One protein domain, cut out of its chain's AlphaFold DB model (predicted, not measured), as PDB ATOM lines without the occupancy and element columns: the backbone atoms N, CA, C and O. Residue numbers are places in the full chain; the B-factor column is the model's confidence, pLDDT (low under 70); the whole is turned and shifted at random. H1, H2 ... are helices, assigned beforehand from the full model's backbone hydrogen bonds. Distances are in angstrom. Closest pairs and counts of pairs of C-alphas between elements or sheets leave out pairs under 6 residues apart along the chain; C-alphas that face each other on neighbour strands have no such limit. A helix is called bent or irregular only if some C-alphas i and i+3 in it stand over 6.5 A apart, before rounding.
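This is residues 121 to 173 of the 182 residues of an uncharacterized protein of Pseudomonas sp. D2002 (UniProt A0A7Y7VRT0). The longest helix, H3, makes one side of a small body; over from it stands a helical hairpin, H1 and H2, tilted steeply to H3. After H3 the chain folds back into the short H4, whose last residue comes near H1. The printed part has 53 residues, with four named helices in the order H1, H2, H3, H4 and no named strand; the class is all helix. The whole is compact and rounded, with a radius of gyration of the C-alphas of 10.7 A and spans of 28 by 24 by 18 A.

Find C-alpha 151 at (28.209, 5.933, -11.119); from there H3, residues 151 to 162, runs 16.7 A to C-alpha 162 at (26.957, 6.893, -27.723). Look back to residues 135 to 143 for H2, 12.3 A long. H1, residues 121 to 126, begins at (43.059, 12.293, -24.058) and is 8.6 A long. H4, residues 170 to 173, is neither bent nor irregular, but only just: its first and last C-alphas are 6.4 A apart.

Start at H3: it is close to but not clearly touching H2, the closest C-alphas being those of Thr 137 and Thr 160, 7.7 A apart. Their lines stand at a steep tilt of 56 degrees, opposite ways. H2 and H1 touch, closest at the C-alphas of Lys 124 and Arg 142, 5.1 A apart; this hairpin has a shallow tilt of 9 degrees, opposite ways. H4 is close to but not clearly touching H3, the closest C-alphas being those of Lys 162 and Phe 170, 6.9 A apart. H4 stands likewise to H1, closest at the C-alphas of Leu 122 and Leu 173, 8.0 A apart. H1 and H3 are apart, as are H2 and H4. In H1, H2 and H3 every O i to N i+4 pair is within hydrogen-bond range; H4 is too short for such a pair, and its one O i to N i+3 pair is not within range.

The two C-alphas farthest apart are those of Lys 130 and His 151, 29.2 A. The printed part has no cut, and its three links are short. The mean pLDDT of the printed part is 94.0, and no printed residue is under 70.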
ATOM      1  N   PHE A 121      42.573  12.072 -22.697       92.81
ATOM      2  CA  PHE A 121      43.059  12.293 -24.058       92.81
ATOM      3  C   PHE A 121      41.921  12.106 -25.055       92.81
ATOM      4  O   PHE A 121      41.646  13.031 -25.815       92.81
ATOM      5  N   LEU A 122      41.194  10.986 -24.965       94.19
ATOM      6  CA  LEU A 122      40.016  10.722 -25.797       94.19
ATOM      7  C   LEU A 122      39.018  11.879 -25.742       94.19
ATOM      8  O   LEU A 122      38.626  12.433 -26.765       94.19
ATOM      9  N   LEU A 123      38.636  12.279 -24.531       95.69
ATOM     10  CA  LEU A 123      37.601  13.290 -24.321       95.69
ATOM     11  C   LEU A 123      38.037  14.674 -24.820       95.69
ATOM     12  O   LEU A 123      37.230  15.420 -25.377       95.69
ATOM     13  N   LYS A 124      39.322  15.020 -24.673       95.12
ATOM     14  CA  LYS A 124      39.863  16.279 -25.198       95.12
ATOM     15  C   LYS A 124      39.907  16.294 -26.720       95.12
ATOM     16  O   LYS A 124      39.592  17.334 -27.292       95.12
ATOM     17  N   GLU A 125      40.272  15.189 -27.366       94.94
ATOM     18  CA  GLU A 125      40.259  15.100 -28.831       94.94
ATOM     19  C   GLU A 125      38.830  15.134 -29.384       94.94
ATOM     20  O   GLU A 125      38.538  15.919 -30.289       94.94
ATOM     21  N   LEU A 126      37.893  14.416 -28.759       94.88
ATOM     22  CA  LEU A 126      36.469  14.516 -29.095       94.88
ATOM     23  C   LEU A 126      35.949  15.954 -28.952       94.88
ATOM     24  O   LEU A 126      35.239  16.448 -29.821       94.88
ATOM     25  N   ALA A 127      36.360  16.690 -27.917       95.44
ATOM     26  CA  ALA A 127      35.943  18.079 -27.725       95.44
ATOM     27  C   ALA A 127      36.546  19.088 -28.728       95.44
ATOM     28  O   ALA A 127      36.143  20.264 -28.730       95.44
ATOM     29  N   LYS A 128      37.523  18.672 -29.546       94.44
ATOM     30  CA  LYS A 128      38.113  19.470 -30.637       94.44
ATOM     31  C   LYS A 128      37.434  19.229 -31.985       94.44
ATOM     32  O   LYS A 128      37.608  20.049 -32.886       94.44
ATOM     33  N   ARG A 129      36.655  18.151 -32.122       93.62
ATOM     34  CA  ARG A 129      35.894  17.839 -33.339       93.62
ATOM     35  C   ARG A 129      35.054  19.036 -33.790       93.62
ATOM     36  O   ARG A 129      34.421  19.718 -32.976       93.62
ATOM     37  N   LYS A 130      35.088  19.333 -35.091       92.50
ATOM     38  CA  LYS A 130      34.394  20.495 -35.679       92.50
ATOM     39  C   LYS A 130      32.901  20.235 -35.867       92.50
ATOM     40  O   LYS A 130      32.112  21.157 -35.722       92.50
ATOM     41  N   ASP A 131      32.550  18.984 -36.134       92.25
ATOM     42  CA  ASP A 131      31.192  18.472 -36.313       92.25
ATOM     43  C   ASP A 131      30.370  18.461 -35.011       92.25
ATOM     44  O   ASP A 131      29.148  18.539 -35.055       92.25
ATOM     45  N   ILE A 132      31.019  18.479 -33.844       92.62
ATOM     46  CA  ILE A 132      30.335  18.645 -32.555       92.62
ATOM     47  C   ILE A 132      30.056  20.129 -32.318       92.62
ATOM     48  O   ILE A 132      30.963  20.894 -31.993       92.62
ATOM     49  N   THR A 133      28.816  20.578 -32.479       92.38
ATOM     50  CA  THR A 133      28.467  22.007 -32.364       92.38
ATOM     51  C   THR A 133      28.076  22.427 -30.947       92.38
ATOM     52  O   THR A 133      28.319  23.581 -30.576       92.38
ATOM     53  N   ASP A 134      27.560  21.502 -30.130       94.69
ATOM     54  CA  ASP A 134      27.146  21.788 -28.756       94.69
ATOM     55  C   ASP A 134      28.338  22.165 -27.856       94.69
ATOM     56  O   ASP A 134      29.225  21.361 -27.537       94.69
ATOM     57  N   GLN A 135      28.349  23.425 -27.420       93.94
ATOM     58  CA  GLN A 135      29.404  23.971 -26.572       93.94
ATOM     59  C   GLN A 135      29.350  23.419 -25.146       93.94
ATOM     60  O   GLN A 135      30.401  23.319 -24.503       93.94
ATOM     61  N   ALA A 136      28.166  23.042 -24.649       94.12
ATOM     62  CA  ALA A 136      28.023  22.476 -23.313       94.12
ATOM     63  C   ALA A 136      28.704  21.102 -23.236       94.12
ATOM     64  O   ALA A 136      29.564  20.896 -22.376       94.12
ATOM     65  N   THR A 137      28.428  20.218 -24.198       93.69
ATOM     66  CA  THR A 137      29.081  18.908 -24.344       93.69
ATOM     67  C   THR A 137      30.593  19.044 -24.515       93.69
ATOM     68  O   THR A 137      31.366  18.411 -23.793       93.69
ATOM     69  N   LYS A 138      31.055  19.952 -25.385       95.00
ATOM     70  CA  LYS A 138      32.494  20.235 -25.540       95.00
ATOM     71  C   LYS A 138      33.150  20.675 -24.232       95.00
ATOM     72  O   LYS A 138      34.256  20.236 -23.913       95.00
ATOM     73  N   LYS A 139      32.495  21.557 -23.471       95.19
ATOM     74  CA  LYS A 139      32.995  22.024 -22.171       95.19
ATOM     75  C   LYS A 139      33.016  20.894 -21.144       95.19
ATOM     76  O   LYS A 139      33.988  20.801 -20.397       95.19
ATOM     77  N   LEU A 140      31.996  20.037 -21.120       93.94
ATOM     78  CA  LEU A 140      31.942  18.858 -20.256       93.94
ATOM     79  C   LEU A 140      33.133  17.931 -20.530       93.94
ATOM     80  O   LEU A 140      33.926  17.670 -19.626       93.94
ATOM     81  N   TRP A 141      33.323  17.504 -21.780       95.69
ATOM     82  CA  TRP A 141      34.379  16.557 -22.151       95.69
ATOM     83  C   TRP A 141      35.799  17.087 -21.898       95.69
ATOM     84  O   TRP A 141      36.678  16.325 -21.506       95.69
ATOM     85  N   ARG A 142      36.048  18.397 -22.044       95.19
ATOM     86  CA  ARG A 142      37.369  18.985 -21.731       95.19
ATOM     87  C   ARG A 142      37.724  18.934 -20.249       95.19
ATOM     88  O   ARG A 142      38.905  18.825 -19.920       95.19
ATOM     89  N   ASN A 143      36.721  19.078 -19.386       94.00
ATOM     90  CA  ASN A 143      36.914  19.332 -17.958       94.00
ATOM     91  C   ASN A 143      36.631  18.109 -17.083       94.00
ATOM     92  O   ASN A 143      36.975  18.108 -15.902       94.00
ATOM     93  N   VAL A 144      36.008  17.070 -17.638       94.56
ATOM     94  CA  VAL A 144      35.677  15.872 -16.878       94.56
ATOM     95  C   VAL A 144      36.941  15.177 -16.375       94.56
ATOM     96  O   VAL A 144      37.859  14.831 -17.125       94.56
ATOM     97  N   THR A 145      36.985  14.942 -15.068       94.19
ATOM     98  CA  THR A 145      38.022  14.122 -14.447       94.19
ATOM     99  C   THR A 145      37.516  12.689 -14.388       94.19
ATOM    100  O   THR A 145      36.885  12.266 -13.428       94.19
ATOM    101  N   TRP A 146      37.774  11.934 -15.459       93.50
ATOM    102  CA  TRP A 146      37.227  10.584 -15.639       93.50
ATOM    103  C   TRP A 146      37.522   9.637 -14.464       93.50
ATOM    104  O   TRP A 146      36.722   8.760 -14.166       93.50
ATOM    105  N   THR A 147      38.648   9.819 -13.766       94.06
ATOM    106  CA  THR A 147      39.043   8.981 -12.624       94.06
ATOM    107  C   THR A 147      38.179   9.170 -11.389       94.06
ATOM    108  O   THR A 147      38.231   8.311 -10.516       94.06
ATOM    109  N   THR A 148      37.470  10.297 -11.281       95.00
ATOM    110  CA  THR A 148      36.651  10.666 -10.116       95.00
ATOM    111  C   THR A 148      35.157  10.642 -10.424       95.00
ATOM    112  O   THR A 148      34.365  11.088  -9.602       95.00
ATOM    113  N   LEU A 149      34.769  10.158 -11.608       97.00
ATOM    114  CA  LEU A 149      33.364  10.015 -11.971       97.00
ATOM    115  C   LEU A 149      32.680   9.038 -11.023       97.00
ATOM    116  O   LEU A 149      33.134   7.903 -10.866       97.00
ATOM    117  N   LYS A 150      31.549   9.462 -10.468       97.06
ATOM    118  CA  LYS A 150      30.596   8.601  -9.775       97.06
ATOM    119  C   LYS A 150      29.764   7.818 -10.784       97.06
ATOM    120  O   LYS A 150      29.716   8.139 -11.970       97.06
ATOM    121  N   HIS A 151      29.051   6.806 -10.297       96.31
ATOM    122  CA  HIS A 151      28.209   5.933 -11.119       96.31
ATOM    123  C   HIS A 151      27.273   6.700 -12.075       96.31
ATOM    124  O   HIS A 151      27.243   6.405 -13.268       96.31
ATOM    125  N   PHE A 152      26.534   7.698 -11.577       97.06
ATOM    126  CA  PHE A 152      25.588   8.455 -12.407       97.06
ATOM    127  C   PHE A 152      26.297   9.330 -13.452       97.06
ATOM    128  O   PHE A 152      25.856   9.398 -14.595       97.06
ATOM    129  N   GLU A 153      27.420   9.949 -13.083       97.50
ATOM    130  CA  GLU A 153      28.206  10.817 -13.967       97.50
ATOM    131  C   GLU A 153      28.868  10.010 -15.082       97.50
ATOM    132  O   GLU A 153      28.930  10.456 -16.225       97.50
ATOM    133  N   TYR A 154      29.327   8.796 -14.760       98.00
ATOM    134  CA  TYR A 154      29.880   7.872 -15.740       98.00
ATOM    135  C   TYR A 154      28.847   7.516 -16.807       98.00
ATOM    136  O   TYR A 154      29.130   7.665 -17.991       98.00
ATOM    137  N   TYR A 155      27.644   7.089 -16.414       97.38
ATOM    138  CA  TYR A 155      26.622   6.733 -17.397       97.38
ATOM    139  C   TYR A 155      26.099   7.945 -18.165       97.38
ATOM    140  O   TYR A 155      25.923   7.838 -19.372       97.38
ATOM    141  N   ALA A 156      25.954   9.110 -17.526       96.56
ATOM    142  CA  ALA A 156      25.638  10.343 -18.245       96.56
ATOM    143  C   ALA A 156      26.684  10.642 -19.335       96.56
ATOM    144  O   ALA A 156      26.323  10.943 -20.469       96.56
ATOM    145  N   LEU A 157      27.978  10.485 -19.027       96.81
ATOM    146  CA  LEU A 157      29.043  10.625 -20.019       96.81
ATOM    147  C   LEU A 157      28.925   9.579 -21.138       96.81
ATOM    148  O   LEU A 157      29.018   9.944 -22.307       96.81
ATOM    149  N   ILE A 158      28.695   8.305 -20.807       96.19
ATOM    150  CA  ILE A 158      28.539   7.229 -21.799       96.19
ATOM    151  C   ILE A 158      27.403   7.530 -22.778       96.19
ATOM    152  O   ILE A 158      27.611   7.397 -23.981       96.19
ATOM    153  N   GLU A 159      26.255   8.008 -22.303       95.06
ATOM    154  CA  GLU A 159      25.137   8.367 -23.183       95.06
ATOM    155  C   GLU A 159      25.498   9.521 -24.134       95.06
ATOM    156  O   GLU A 159      25.207   9.445 -25.326       95.06
ATOM    157  N   THR A 160      26.231  10.544 -23.664       95.19
ATOM    158  CA  THR A 160      26.714  11.615 -24.564       95.19
ATOM    159  C   THR A 160      27.672  11.103 -25.639       95.19
ATOM    160  O   THR A 160      27.704  11.644 -26.740       95.19
ATOM    161  N   LEU A 161      28.458  10.067 -25.334       95.50
ATOM    162  CA  LEU A 161      29.420   9.484 -26.267       95.50
ATOM    163  C   LEU A 161      28.747   8.545 -27.273       95.50
ATOM    164  O   LEU A 161      29.129   8.533 -28.437       95.50
ATOM    165  N   LYS A 162      27.740   7.778 -26.845       93.62
ATOM    166  CA  LYS A 162      26.957   6.893 -27.723       93.62
ATOM    167  C   LYS A 162      26.090   7.647 -28.725       93.62
ATOM    168  O   LYS A 162      25.778   7.103 -29.777       93.62
ATOM    169  N   ALA A 163      25.724   8.890 -28.414       92.50
ATOM    170  CA  ALA A 163      24.997   9.765 -29.328       92.50
ATOM    171  C   ALA A 163      25.819  10.182 -30.567       92.50
ATOM    172  O   ALA A 163      25.280  10.818 -31.469       92.50
ATOM    173  N   LEU A 164      27.114   9.854 -30.619       92.31
ATOM    174  CA  LEU A 164      27.963  10.089 -31.781       92.31
ATOM    175  C   LEU A 164      27.702   9.036 -32.866       92.31
ATOM    176  O   LEU A 164      27.856   7.839 -32.626       92.31
ATOM    177  N   ASP A 165      27.380   9.483 -34.082       81.44
ATOM    178  CA  ASP A 165      27.039   8.602 -35.215       81.44
ATOM    179  C   ASP A 165      28.137   7.585 -35.551       81.44
ATOM    180  O   ASP A 165      27.873   6.476 -36.016       81.44
ATOM    181  N   ASP A 166      29.388   7.957 -35.299       84.44
ATOM    182  CA  ASP A 166      30.568   7.182 -35.641       84.44
ATOM    183  C   ASP A 166      31.111   6.329 -34.480       84.44
ATOM    184  O   ASP A 166      32.210   5.777 -34.571       84.44
ATOM    185  N   ALA A 167      30.326   6.200 -33.408       81.88
ATOM    186  CA  ALA A 167      30.594   5.367 -32.240       81.88
ATOM    187  C   ALA A 167      30.017   3.947 -32.384       81.88
ATOM    188  O   ALA A 167      29.480   3.396 -31.426       81.88
ATOM    189  N   LYS A 168      30.067   3.353 -33.583       88.62
ATOM    190  CA  LYS A 168      29.556   1.996 -33.834       88.62
ATOM    191  C   LYS A 168      30.590   1.134 -34.562       88.62
ATOM    192  O   LYS A 168      30.957   1.478 -35.685       88.62
ATOM    193  N   PRO A 169      31.015  -0.002 -33.981       94.19
ATOM    194  CA  PRO A 169      30.914  -0.397 -32.565       94.19
ATOM    195  C   PRO A 169      31.348   0.671 -31.554       94.19
ATOM    196  O   PRO A 169      32.140   1.545 -31.900       94.19
ATOM    197  N   PHE A 170      30.899   0.596 -30.295       95.25
ATOM    198  CA  PHE A 170      31.142   1.685 -29.331       95.25
ATOM    199  C   PHE A 170      32.628   1.959 -29.057       95.25
ATOM    200  O   PHE A 170      33.039   3.108 -28.869       95.25
ATOM    201  N   TRP A 171      33.469   0.929 -29.135       93.94
ATOM    202  CA  TRP A 171      34.919   1.069 -29.010       93.94
ATOM    203  C   TRP A 171      35.579   1.844 -30.167       93.94
ATOM    204  O   TRP A 171      36.687   2.343 -29.992       93.94
ATOM    205  N   MET A 172      34.918   2.032 -31.319       94.12
ATOM    206  CA  MET A 172      35.473   2.776 -32.467       94.12
ATOM    207  C   MET A 172      35.769   4.248 -32.160       94.12
ATOM    208  O   MET A 172      36.550   4.877 -32.877       94.12
ATOM    209  N   LEU A 173      35.211   4.797 -31.075       94.31
ATOM    210  CA  LEU A 173      35.571   6.129 -30.579       94.31
ATOM    211  C   LEU A 173      37.070   6.282 -30.309       94.31
ATOM    212  O   LEU A 173      37.605   7.384 -30.388       94.31
TER     213      LEU A 173